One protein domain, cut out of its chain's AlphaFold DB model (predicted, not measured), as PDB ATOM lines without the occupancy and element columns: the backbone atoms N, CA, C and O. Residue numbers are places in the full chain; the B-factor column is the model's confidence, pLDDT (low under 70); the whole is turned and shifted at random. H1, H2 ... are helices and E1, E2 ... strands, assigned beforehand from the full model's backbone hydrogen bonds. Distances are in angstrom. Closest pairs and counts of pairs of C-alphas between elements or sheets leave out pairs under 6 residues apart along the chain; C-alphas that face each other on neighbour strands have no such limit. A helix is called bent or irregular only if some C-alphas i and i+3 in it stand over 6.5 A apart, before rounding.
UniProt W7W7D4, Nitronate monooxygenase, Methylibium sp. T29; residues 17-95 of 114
ATOM      1  N   ALA A  17      42.159 -41.129  39.710       98.00
ATOM      2  CA  ALA A  17      41.160 -41.274  38.648       98.00
ATOM      3  C   ALA A  17      39.999 -40.268  38.786       98.00
ATOM      4  O   ALA A  17      39.592 -39.664  37.800       98.00
ATOM      5  N   LEU A  18      39.530 -40.017  40.016       98.12
ATOM      6  CA  LEU A  18      38.490 -39.018  40.290       98.12
ATOM      7  C   LEU A  18      38.935 -37.596  39.947       98.12
ATOM      8  O   LEU A  18      38.168 -36.830  39.369       98.12
ATOM      9  N   HIS A  19      40.177 -37.239  40.275       98.69
ATOM     10  CA  HIS A  19      40.690 -35.913  39.956       98.69
ATOM     11  C   HIS A  19      40.941 -35.752  38.449       98.69
ATOM     12  O   HIS A  19      40.592 -34.716  37.888       98.69
ATOM     13  N   ARG A  20      41.434 -36.794  37.768       98.62
ATOM     14  CA  ARG A  20      41.548 -36.824  36.298       98.62
ATOM     15  C   ARG A  20      40.187 -36.625  35.624       98.62
ATOM     16  O   ARG A  20      40.058 -35.744  34.782       98.62
ATOM     17  N   ALA A  21      39.162 -37.356  36.068       98.25
ATOM     18  CA  ALA A  21      37.798 -37.197  35.564       98.25
ATOM     19  C   ALA A  21      37.256 -35.775  35.794       98.25
ATOM     20  O   ALA A  21      36.658 -35.189  34.894       98.25
ATOM     21  N   ALA A  22      37.515 -35.179  36.966       98.50
ATOM     22  CA  ALA A  22      37.116 -33.802  37.249       98.50
ATOM     23  C   ALA A  22      37.808 -32.788  36.319       98.50
ATOM     24  O   ALA A  22      37.130 -31.899  35.803       98.50
ATOM     25  N   LEU A  23      39.114 -32.942  36.068       98.56
ATOM     26  CA  LEU A  23      39.900 -32.091  35.159       98.56
ATOM     27  C   LEU A  23      39.405 -32.149  33.707       98.56
ATOM     28  O   LEU A  23      39.504 -31.153  32.998       98.56
ATOM     29  N   GLN A  24      38.865 -33.291  33.279       98.00
ATOM     30  CA  GLN A  24      38.327 -33.503  31.928       98.00
ATOM     31  C   GLN A  24      36.848 -33.109  31.786       98.00
ATOM     32  O   GLN A  24      36.307 -33.140  30.683       98.00
ATOM     33  N   SER A  25      36.184 -32.755  32.885       97.62
ATOM     34  CA  SER A  25      34.774 -32.357  32.894       97.62
ATOM     35  C   SER A  25      34.605 -30.841  32.781       97.62
ATOM     36  O   SER A  25      35.510 -30.071  33.109       97.62
ATOM     37  N   ASP A  26      33.395 -30.384  32.446       97.69
ATOM     38  CA  ASP A  26      33.069 -28.952  32.460       97.69
ATOM     39  C   ASP A  26      33.213 -28.304  33.848       97.69
ATOM     40  O   ASP A  26      33.399 -27.089  33.941       97.69
ATOM     41  N   ALA A  27      33.216 -29.092  34.932       97.69
ATOM     42  CA  ALA A  27      33.469 -28.572  36.272       97.69
ATOM     43  C   ALA A  27      34.851 -27.904  36.379       97.69
ATOM     44  O   ALA A  27      34.995 -26.930  37.119       97.69
ATOM     45  N   ALA A  28      35.849 -28.351  35.604       98.19
ATOM     46  CA  ALA A  28      37.196 -27.782  35.609       98.19
ATOM     47  C   ALA A  28      37.247 -26.301  35.191       98.19
ATOM     48  O   ALA A  28      38.204 -25.603  35.531       98.19
ATOM     49  N   ARG A  29      36.205 -25.797  34.511       97.94
ATOM     50  CA  ARG A  29      36.054 -24.374  34.153       97.94
ATOM     51  C   ARG A  29      35.760 -23.489  35.368       97.94
ATOM     52  O   ARG A  29      35.951 -22.275  35.307       97.94
ATOM     53  N   HIS A  30      35.309 -24.078  36.476       98.38
ATOM     54  CA  HIS A  30      34.894 -23.366  37.679       98.38
ATOM     55  C   HIS A  30      35.783 -23.742  38.868       98.38
ATOM     56  O   HIS A  30      35.568 -24.747  39.549       98.38
ATOM     57  N   THR A  31      36.771 -22.892  39.159       98.88
ATOM     58  CA  THR A  31      37.646 -23.034  40.333       98.88
ATOM     59  C   THR A  31      37.504 -21.869  41.304       98.88
ATOM     60  O   THR A  31      37.257 -20.728  40.909       98.88
ATOM     61  N   ALA A  32      37.712 -22.134  42.592       98.81
ATOM     62  CA  ALA A  32      37.688 -21.114  43.639       98.81
ATOM     63  C   ALA A  32      38.833 -21.314  44.638       98.81
ATOM     64  O   ALA A  32      39.350 -22.420  44.798       98.81
ATOM     65  N   LEU A  33      39.223 -20.232  45.317       98.81
ATOM     66  CA  LEU A  33      40.089 -20.315  46.493       98.81
ATOM     67  C   LEU A  33      39.278 -20.836  47.672       98.81
ATOM     68  O   LEU A  33      38.229 -20.278  47.981       98.81
ATOM     69  N   THR A  34      39.783 -21.865  48.344       98.75
ATOM     70  CA  THR A  34      39.157 -22.453  49.524       98.75
ATOM     71  C   THR A  34      40.169 -22.787  50.606       98.75
ATOM     72  O   THR A  34      41.303 -23.151  50.310       98.75
ATOM     73  N   ARG A  35      39.745 -22.692  51.869       98.31
ATOM     74  CA  ARG A  35      40.519 -23.170  53.027       98.31
ATOM     75  C   ARG A  35      39.977 -24.456  53.653       98.31
ATOM     76  O   ARG A  35      40.551 -24.923  54.627       98.31
ATOM     77  N   LEU A  36      38.908 -25.038  53.106       98.62
ATOM     78  CA  LEU A  36      38.199 -26.174  53.714       98.62
ATOM     79  C   LEU A  36      39.062 -27.438  53.833       98.62
ATOM     80  O   LEU A  36      38.876 -28.220  54.756       98.62
ATOM     81  N   PHE A  37      40.012 -27.632  52.915       98.50
ATOM     82  CA  PHE A  37      40.805 -28.863  52.852       98.50
ATOM     83  C   PHE A  37      42.110 -28.812  53.643       98.50
ATOM     84  O   PHE A  37      42.625 -29.854  54.023       98.50
ATOM     85  N   THR A  38      42.676 -27.622  53.854       98.06
ATOM     86  CA  THR A  38      44.024 -27.473  54.434       98.06
ATOM     87  C   THR A  38      44.089 -26.452  55.562       98.06
ATOM     88  O   THR A  38      45.044 -26.469  56.328       98.06
ATOM     89  N   GLY A  39      43.104 -25.559  55.684       97.88
ATOM     90  CA  GLY A  39      43.122 -24.422  56.603       97.88
ATOM     91  C   GLY A  39      43.818 -23.179  56.040       97.88
ATOM     92  O   GLY A  39      43.850 -22.140  56.698       97.88
ATOM     93  N   ARG A  40      44.353 -23.247  54.810       98.00
ATOM     94  CA  ARG A  40      44.900 -22.108  54.051       98.00
ATOM     95  C   ARG A  40      44.231 -21.999  52.681       98.00
ATOM     96  O   ARG A  40      43.845 -23.027  52.132       98.00
ATOM     97  N   PRO A  41      44.121 -20.789  52.103       98.56
ATOM     98  CA  PRO A  41      43.584 -20.628  50.756       98.56
ATOM     99  C   PRO A  41      44.395 -21.427  49.727       98.56
ATOM    100  O   PRO A  41      45.591 -21.196  49.556       98.56
ATOM    101  N   ALA A  42      43.731 -22.345  49.036       98.50
ATOM    102  CA  ALA A  42      44.247 -23.116  47.909       98.50
ATOM    103  C   ALA A  42      43.184 -23.159  46.803       98.50
ATOM    104  O   ALA A  42      41.987 -23.110  47.088       98.50
ATOM    105  N   ARG A  43      43.601 -23.206  45.533       98.88
ATOM    106  CA  ARG A  43      42.672 -23.181  44.395       98.88
ATOM    107  C   ARG A  43      42.329 -24.592  43.932       98.88
ATOM    108  O   ARG A  43      43.227 -25.356  43.588       98.88
ATOM    109  N   GLY A  44      41.038 -24.899  43.869       98.75
ATOM    110  CA  GLY A  44      40.538 -26.169  43.344       98.75
ATOM    111  C   GLY A  44      39.231 -26.026  42.579       98.75
ATOM    112  O   GLY A  44      38.555 -24.997  42.668       98.75
ATOM    113  N   ILE A  45      38.901 -27.069  41.824       98.88
ATOM    114  CA  ILE A  45      37.611 -27.260  41.159       98.88
ATOM    115  C   ILE A  45      36.507 -27.244  42.215       98.88
ATOM    116  O   ILE A  45      36.602 -27.932  43.232       98.88
ATOM    117  N   VAL A  46      35.466 -26.441  41.986       98.88
ATOM    118  CA  VAL A  46      34.367 -26.275  42.941       98.88
ATOM    119  C   VAL A  46      33.575 -27.581  43.066       98.88
ATOM    120  O   VAL A  46      32.888 -27.999  42.136       98.88
ATOM    121  N   ASN A  47      33.611 -28.196  44.247       98.75
ATOM    122  CA  ASN A  47      32.828 -29.386  44.581       98.75
ATOM    123  C   ASN A  47      31.726 -29.081  45.612       98.75
ATOM    124  O   ASN A  47      31.501 -27.927  45.989       98.75
ATOM    125  N   ARG A  48      30.989 -30.114  46.033       98.62
ATOM    126  CA  ARG A  48      29.832 -29.973  46.922       98.62
ATOM    127  C   ARG A  48      30.181 -29.297  48.247       98.62
ATOM    128  O   ARG A  48      29.509 -28.332  48.599       98.62
ATOM    129  N   VAL A  49      31.238 -29.732  48.939       98.56
ATOM    130  CA  VAL A  49      31.586 -29.148  50.248       98.56
ATOM    131  C   VAL A  49      31.920 -27.657  50.139       98.56
ATOM    132  O   VAL A  49      31.534 -26.872  51.004       98.56
ATOM    133  N   MET A  50      32.559 -27.236  49.041       98.69
ATOM    134  CA  MET A  50      32.824 -25.820  48.766       98.69
ATOM    135  C   MET A  50      31.543 -25.021  48.502       98.69
ATOM    136  O   MET A  50      31.452 -23.880  48.953       98.69
ATOM    137  N   ARG A  51      30.567 -25.596  47.784       98.62
ATOM    138  CA  ARG A  51      29.272 -24.946  47.508       98.62
ATOM    139  C   ARG A  51      28.415 -24.811  48.764       98.62
ATOM    140  O   ARG A  51      27.827 -23.758  48.972       98.62
ATOM    141  N   GLU A  52      28.359 -25.855  49.585       98.50
ATOM    142  CA  GLU A  52      27.464 -25.914  50.747       98.50
ATOM    143  C   GLU A  52      28.009 -25.148  51.955       98.50
ATOM    144  O   GLU A  52      27.264 -24.430  52.612       98.50
ATOM    145  N   LEU A  53      29.310 -25.262  52.247       98.06
ATOM    146  CA  LEU A  53      29.908 -24.599  53.412       98.06
ATOM    147  C   LEU A  53      30.452 -23.203  53.097       98.06
ATOM    148  O   LEU A  53      30.832 -22.474  54.014       98.06
ATOM    149  N   GLY A  54      30.527 -22.844  51.816       98.31
ATOM    150  CA  GLY A  54      31.257 -21.681  51.337       98.31
ATOM    151  C   GLY A  54      32.771 -21.942  51.317       98.31
ATOM    152  O   GLY A  54      33.348 -22.438  52.290       98.31
ATOM    153  N   PRO A  55      33.483 -21.578  50.238       97.81
ATOM    154  CA  PRO A  55      34.871 -21.991  50.068       97.81
ATOM    155  C   PRO A  55      35.814 -21.341  51.101       97.81
ATOM    156  O   PRO A  55      36.830 -21.935  51.469       97.81
ATOM    157  N   MET A  56      35.457 -20.171  51.641       98.19
ATOM    158  CA  MET A  56      36.238 -19.401  52.618       98.19
ATOM    159  C   MET A  56      35.633 -19.415  54.035       98.19
ATOM    160  O   MET A  56      35.698 -18.422  54.758       98.19
ATOM    161  N   ASN A  57      35.069 -20.541  54.473       96.94
ATOM    162  CA  ASN A  57      34.369 -20.661  55.761       96.94
ATOM    163  C   ASN A  57      35.286 -20.458  56.999       96.94
ATOM    164  O   ASN A  57      36.280 -21.178  57.108       96.94
ATOM    165  N   PRO A  58      34.998 -19.519  57.928       94.75
ATOM    166  CA  PRO A  58      35.804 -19.263  59.138       94.75
ATOM    167  C   PRO A  58      35.814 -20.379  60.173       94.75
ATOM    168  O   PRO A  58      36.729 -20.407  60.989       94.75
ATOM    169  N   ALA A  59      34.872 -21.315  60.107       96.06
ATOM    170  CA  ALA A  59      34.866 -22.502  60.951       96.06
ATOM    171  C   ALA A  59      35.875 -23.575  60.500       96.06
ATOM    172  O   ALA A  59      36.116 -24.527  61.240       96.06
ATOM    173  N   ALA A  60      36.469 -23.455  59.303       96.94
ATOM    174  CA  ALA A  60      37.515 -24.375  58.870       96.94
ATOM    175  C   ALA A  60      38.722 -24.288  59.828       96.94
ATOM    176  O   ALA A  60      39.220 -23.179  60.049       96.94
ATOM    177  N   PRO A  61      39.226 -25.417  60.367       97.25
ATOM    178  CA  PRO A  61      40.386 -25.403  61.251       97.25
ATOM    179  C   PRO A  61      41.593 -24.720  60.600       97.25
ATOM    180  O   PRO A  61      41.807 -24.827  59.391       97.25
ATOM    181  N   ALA A  62      42.409 -24.032  61.401       96.75
ATOM    182  CA  ALA A  62      43.621 -23.384  60.907       96.75
ATOM    183  C   ALA A  62      44.604 -24.407  60.313       96.75
ATOM    184  O   ALA A  62      44.635 -25.573  60.709       96.75
ATOM    185  N   PHE A  63      45.431 -23.981  59.358       97.31
ATOM    186  CA  PHE A  63      46.426 -24.861  58.748       97.31
ATOM    187  C   PHE A  63      47.457 -25.368  59.767       97.31
ATOM    188  O   PHE A  63      47.943 -24.561  60.561       97.31
ATOM    189  N   PRO A  64      47.844 -26.662  59.717       95.19
ATOM    190  CA  PRO A  64      47.440 -27.695  58.744       95.19
ATOM    191  C   PRO A  64      46.266 -28.598  59.194       95.19
ATOM    192  O   PRO A  64      46.042 -29.657  58.604       95.19
ATOM    193  N   LEU A  65      45.516 -28.214  60.234       97.50
ATOM    194  CA  LEU A  65      44.564 -29.085  60.942       97.50
ATOM    195  C   LEU A  65      43.331 -29.485  60.114       97.50
ATOM    196  O   LEU A  65      42.765 -30.553  60.349       97.50
ATOM    197  N   ALA A  66      42.915 -28.681  59.128       97.94
ATOM    198  CA  ALA A  66      41.712 -28.985  58.341       97.94
ATOM    199  C   ALA A  66      41.840 -30.279  57.517       97.94
ATOM    200  O   ALA A  66      40.836 -30.940  57.253       97.94
ATOM    201  N   THR A  67      43.069 -30.687  57.174       98.12
ATOM    202  CA  THR A  67      43.328 -31.940  56.448       98.12
ATOM    203  C   THR A  67      42.814 -33.148  57.227       98.12
ATOM    204  O   THR A  67      42.142 -34.008  56.662       98.12
ATOM    205  N   ALA A  68      43.092 -33.204  58.534       97.75
ATOM    206  CA  ALA A  68      42.641 -34.303  59.385       97.75
ATOM    207  C   ALA A  68      41.114 -34.295  59.556       97.75
ATOM    208  O   ALA A  68      40.495 -35.356  59.579       97.75
ATOM    209  N   ALA A  69      40.502 -33.106  59.610       96.88
ATOM    210  CA  ALA A  69      39.058 -32.956  59.759       96.88
ATOM    211  C   ALA A  69      38.275 -33.458  58.530       96.88
ATOM    212  O   ALA A  69      37.238 -34.101  58.684       96.88
ATOM    213  N   ILE A  70      38.766 -33.199  57.312       97.69
ATOM    214  CA  ILE A  70      38.074 -33.591  56.071       97.69
ATOM    215  C   ILE A  70      38.378 -35.035  55.636       97.69
ATOM    216  O   ILE A  70      37.602 -35.629  54.884       97.69
ATOM    217  N   ALA A  71      39.492 -35.620  56.095       98.38
ATOM    218  CA  ALA A  71      39.994 -36.909  55.612       98.38
ATOM    219  C   ALA A  71      38.986 -38.077  55.691       98.38
ATOM    220  O   ALA A  71      38.885 -38.804  54.699       98.38
ATOM    221  N   PRO A  72      38.199 -38.269  56.773       98.31
ATOM    222  CA  PRO A  72      37.220 -39.358  56.831       98.31
ATOM    223  C   PRO A  72      36.103 -39.213  55.789       98.31
ATOM    224  O   PRO A  72      35.731 -40.192  55.142       98.31
ATOM    225  N   LEU A  73      35.609 -37.986  55.583       98.25
ATOM    226  CA  LEU A  73      34.576 -37.680  54.587       98.25
ATOM    227  C   LEU A  73      35.103 -37.892  53.169       98.25
ATOM    228  O   LEU A  73      34.441 -38.535  52.356       98.25
ATOM    229  N   ARG A  74      36.323 -37.415  52.899       98.56
ATOM    230  CA  ARG A  74      37.024 -37.656  51.635       98.56
ATOM    231  C   ARG A  74      37.156 -39.152  51.354       98.56
ATOM    232  O   ARG A  74      36.741 -39.602  50.293       98.56
ATOM    233  N   ALA A  75      37.694 -39.920  52.301       98.44
ATOM    234  CA  ALA A  75      37.918 -41.352  52.124       98.44
ATOM    235  C   ALA A  75      36.611 -42.125  51.888       98.44
ATOM    236  O   ALA A  75      36.583 -43.054  51.083       98.44
ATOM    237  N   HIS A  76      35.527 -41.753  52.575       98.44
ATOM    238  CA  HIS A  76      34.214 -42.354  52.354       98.44
ATOM    239  C   HIS A  76      33.647 -42.005  50.970       98.44
ATOM    240  O   HIS A  76      33.225 -42.903  50.245       98.44
ATOM    241  N   ALA A  77      33.669 -40.728  50.581       98.44
ATOM    242  CA  ALA A  77      33.129 -40.276  49.301       98.44
ATOM    243  C   ALA A  77      33.913 -40.831  48.101       98.44
ATOM    244  O   ALA A  77      33.301 -41.315  47.150       98.44
ATOM    245  N   GLU A  78      35.250 -40.841  48.163       98.38
ATOM    246  CA  GLU A  78      36.090 -41.363  47.078       98.38
ATOM    247  C   GLU A  78      35.859 -42.870  46.848       98.38
ATOM    248  O   GLU A  78      35.825 -43.305  45.698       98.38
ATOM    249  N   LYS A  79      35.615 -43.665  47.906       98.00
ATOM    250  CA  LYS A  79      35.239 -45.093  47.779       98.00
ATOM    251  C   LYS A  79      33.940 -45.304  47.000       98.00
ATOM    252  O   LYS A  79      33.787 -46.334  46.356       98.00
ATOM    253  N   GLN A  80      33.042 -44.324  47.044       97.88
ATOM    254  CA  GLN A  80      31.775 -44.318  46.313       97.88
ATOM    255  C   GLN A  80      31.885 -43.599  44.959       97.88
ATOM    256  O   GLN A  80      30.871 -43.284  44.343       97.88
ATOM    257  N   GLY A  81      33.103 -43.292  44.500       97.62
ATOM    258  CA  GLY A  81      33.332 -42.603  43.233       97.62
ATOM    259  C   GLY A  81      32.959 -41.114  43.245       97.62
ATOM    260  O   GLY A  81      32.768 -40.535  42.179       97.62
ATOM    261  N   SER A  82      32.853 -40.478  44.416       98.25
ATOM    262  CA  SER A  82      32.506 -39.057  44.537       98.25
ATOM    263  C   SER A  82      33.700 -38.185  44.940       98.25
ATOM    264  O   SER A  82      34.383 -38.426  45.936       98.25
ATOM    265  N   GLY A  83      33.911 -37.102  44.183       98.19
ATOM    266  CA  GLY A  83      34.893 -36.050  44.469       98.19
ATOM    267  C   GLY A  83      34.395 -34.949  45.419       98.19
ATOM    268  O   GLY A  83      35.089 -33.947  45.607       98.19
ATOM    269  N   ASP A  84      33.213 -35.105  46.019       98.56
ATOM    270  CA  ASP A  84      32.490 -34.040  46.735       98.56
ATOM    271  C   ASP A  84      33.214 -33.442  47.947       98.56
ATOM    272  O   ASP A  84      32.954 -32.294  48.310       98.56
ATOM    273  N   PHE A  85      34.140 -34.204  48.533       98.56
ATOM    274  CA  PHE A  85      34.986 -33.809  49.667       98.56
ATOM    275  C   PHE A  85      36.484 -33.892  49.330       98.56
ATOM    276  O   PHE A  85      37.336 -33.872  50.219       98.56
ATOM    277  N   SER A  86      36.818 -34.004  48.043       98.69
ATOM    278  CA  SER A  86      38.194 -34.166  47.578       98.69
ATOM    279  C   SER A  86      38.856 -32.814  47.282       98.69
ATOM    280  O   SER A  86      38.222 -31.948  46.679       98.69
ATOM    281  N   PRO A  87      40.137 -32.616  47.634       98.62
ATOM    282  CA  PRO A  87      40.905 -31.455  47.200       98.62
ATOM    283  C   PRO A  87      41.282 -31.579  45.710       98.62
ATOM    284  O   PRO A  87      42.355 -32.070  45.361       98.62
ATOM    285  N   LEU A  88      40.383 -31.151  44.822       98.75
ATOM    286  CA  LEU A  88      40.546 -31.205  43.360       98.75
ATOM    287  C   LEU A  88      41.357 -30.001  42.845       98.75
ATOM    288  O   LEU A  88      40.812 -29.083  42.232       98.75
ATOM    289  N   TRP A  89      42.647 -29.941  43.180       98.81
ATOM    290  CA  TRP A  89      43.505 -28.790  42.876       98.81
ATOM    291  C   TRP A  89      43.691 -28.531  41.383       98.81
ATOM    292  O   TRP A  89      44.202 -29.366  40.647       98.81
ATOM    293  N   SER A  90      43.356 -27.315  40.958       98.69
ATOM    294  CA  SER A  90      43.496 -26.876  39.574       98.69
ATOM    295  C   SER A  90      43.603 -25.354  39.503       98.69
ATOM    296  O   SER A  90      43.048 -24.639  40.340       98.69
ATOM    297  N   GLY A  91      44.328 -24.849  38.506       98.50
ATOM    298  CA  GLY A  91      44.344 -23.439  38.138       98.50
ATOM    299  C   GLY A  91      43.008 -22.985  37.545       98.50
ATOM    300  O   GLY A  91      42.013 -23.698  37.558       98.50
ATOM    301  N   GLN A  92      42.959 -21.763  37.018       98.31
ATOM    302  CA  GLN A  92      41.764 -21.278  36.310       98.31
ATOM    303  C   GLN A  92      41.686 -21.774  34.864       98.31
ATOM    304  O   GLN A  92      40.608 -21.762  34.283       98.31
ATOM    305  N   ASN A  93      42.812 -22.211  34.298       96.62
ATOM    306  CA  ASN A  93      42.866 -22.770  32.962       96.62
ATOM    307  C   ASN A  93      43.272 -24.249  33.021       96.62
ATOM    308  O   ASN A  93      44.416 -24.569  33.339       96.62
ATOM    309  N   ALA A  94      42.319 -25.129  32.710       96.25
ATOM    310  CA  ALA A  94      42.536 -26.564  32.554       96.25
ATOM    311  C   ALA A  94      42.527 -27.013  31.078       96.25
ATOM    312  O   ALA A  94      42.664 -28.203  30.819       96.25
ATOM    313  N   SER A  95      42.399 -26.096  30.105       92.62
ATOM    314  CA  SER A  95      42.298 -26.454  28.681       92.62
ATOM    315  C   SER A  95      43.571 -27.094  28.125       92.62
ATOM    316  O   SER A  95      43.492 -27.903  27.212       92.62
TER     317      SER A  95
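This is residues 17 to 95 of the 114 residues of the protein "Nitronate monooxygenase" of Methylibium sp. T29 (UniProt W7W7D4). A small two-stranded hairpin, E1 with E2, forms a short bridge, with H1 and H2 toward one end of it, H3 to one side and the long H4 farther out. The helices are spread round it and touch no other helix, and residues 80 to 95 run back from H4 through the middle. The printed part has 79 residues, with four named helices and two named strands that follow each other along the chain as H1, H2, E1, E2, H3, H4, and the sheet E1 - E2 is antiparallel. The class is mostly helix; the whole is compact, with a radius of gyration of the C-alphas of 11.8 A and spans of 32 by 26 by 20 A.

Find C-alpha 31 at (37.646, -23.034, 40.333), where E1, residues 31 to 34, begins; E2 is residues 42 to 45. H1, residues 17 to 24, begins at C-alpha 17 (41.160, -41.274, 38.648) and is 10.7 A long. Look next at H2, residues 26 to 29, and H3, residues 48 to 53. H4, residues 66 to 79, runs 20.3 A to C-alpha 79 at (35.239, -45.093, 47.779); it is irregular, with C-alphas 69 and 72 7.3 A apart.

In the hairpin E1 and E2, look for N 34 and O 42 at 2.8 A and N 42 and O 34 at 2.9 A. The closest C-alphas of H2 and E2, Ala 28 and Ile 45, are 5.6 A apart; those of E1 and H3, Thr 34 and Met 50, 7.2 A. H1 and H2 are close but not clearly touching, with C-alphas 22 and 28 closest at 6.2 A. H1 and H4 are also close but not clearly touching, about perpendicular at 87 degrees, with C-alphas 18 and 78 closest at 7.6 A. H3 and H4 are apart. Every O i to N i+4 pair is within hydrogen-bond range in H1 and H3, and 8 of 10 in H4; H2 is too short for one.

The C-alphas farthest apart, of Ala 59 and Ser 95, are 33.3 A apart. The printed part has no cut, the link H3 to H4 is long, and no printed residue is under 70 in pLDDT.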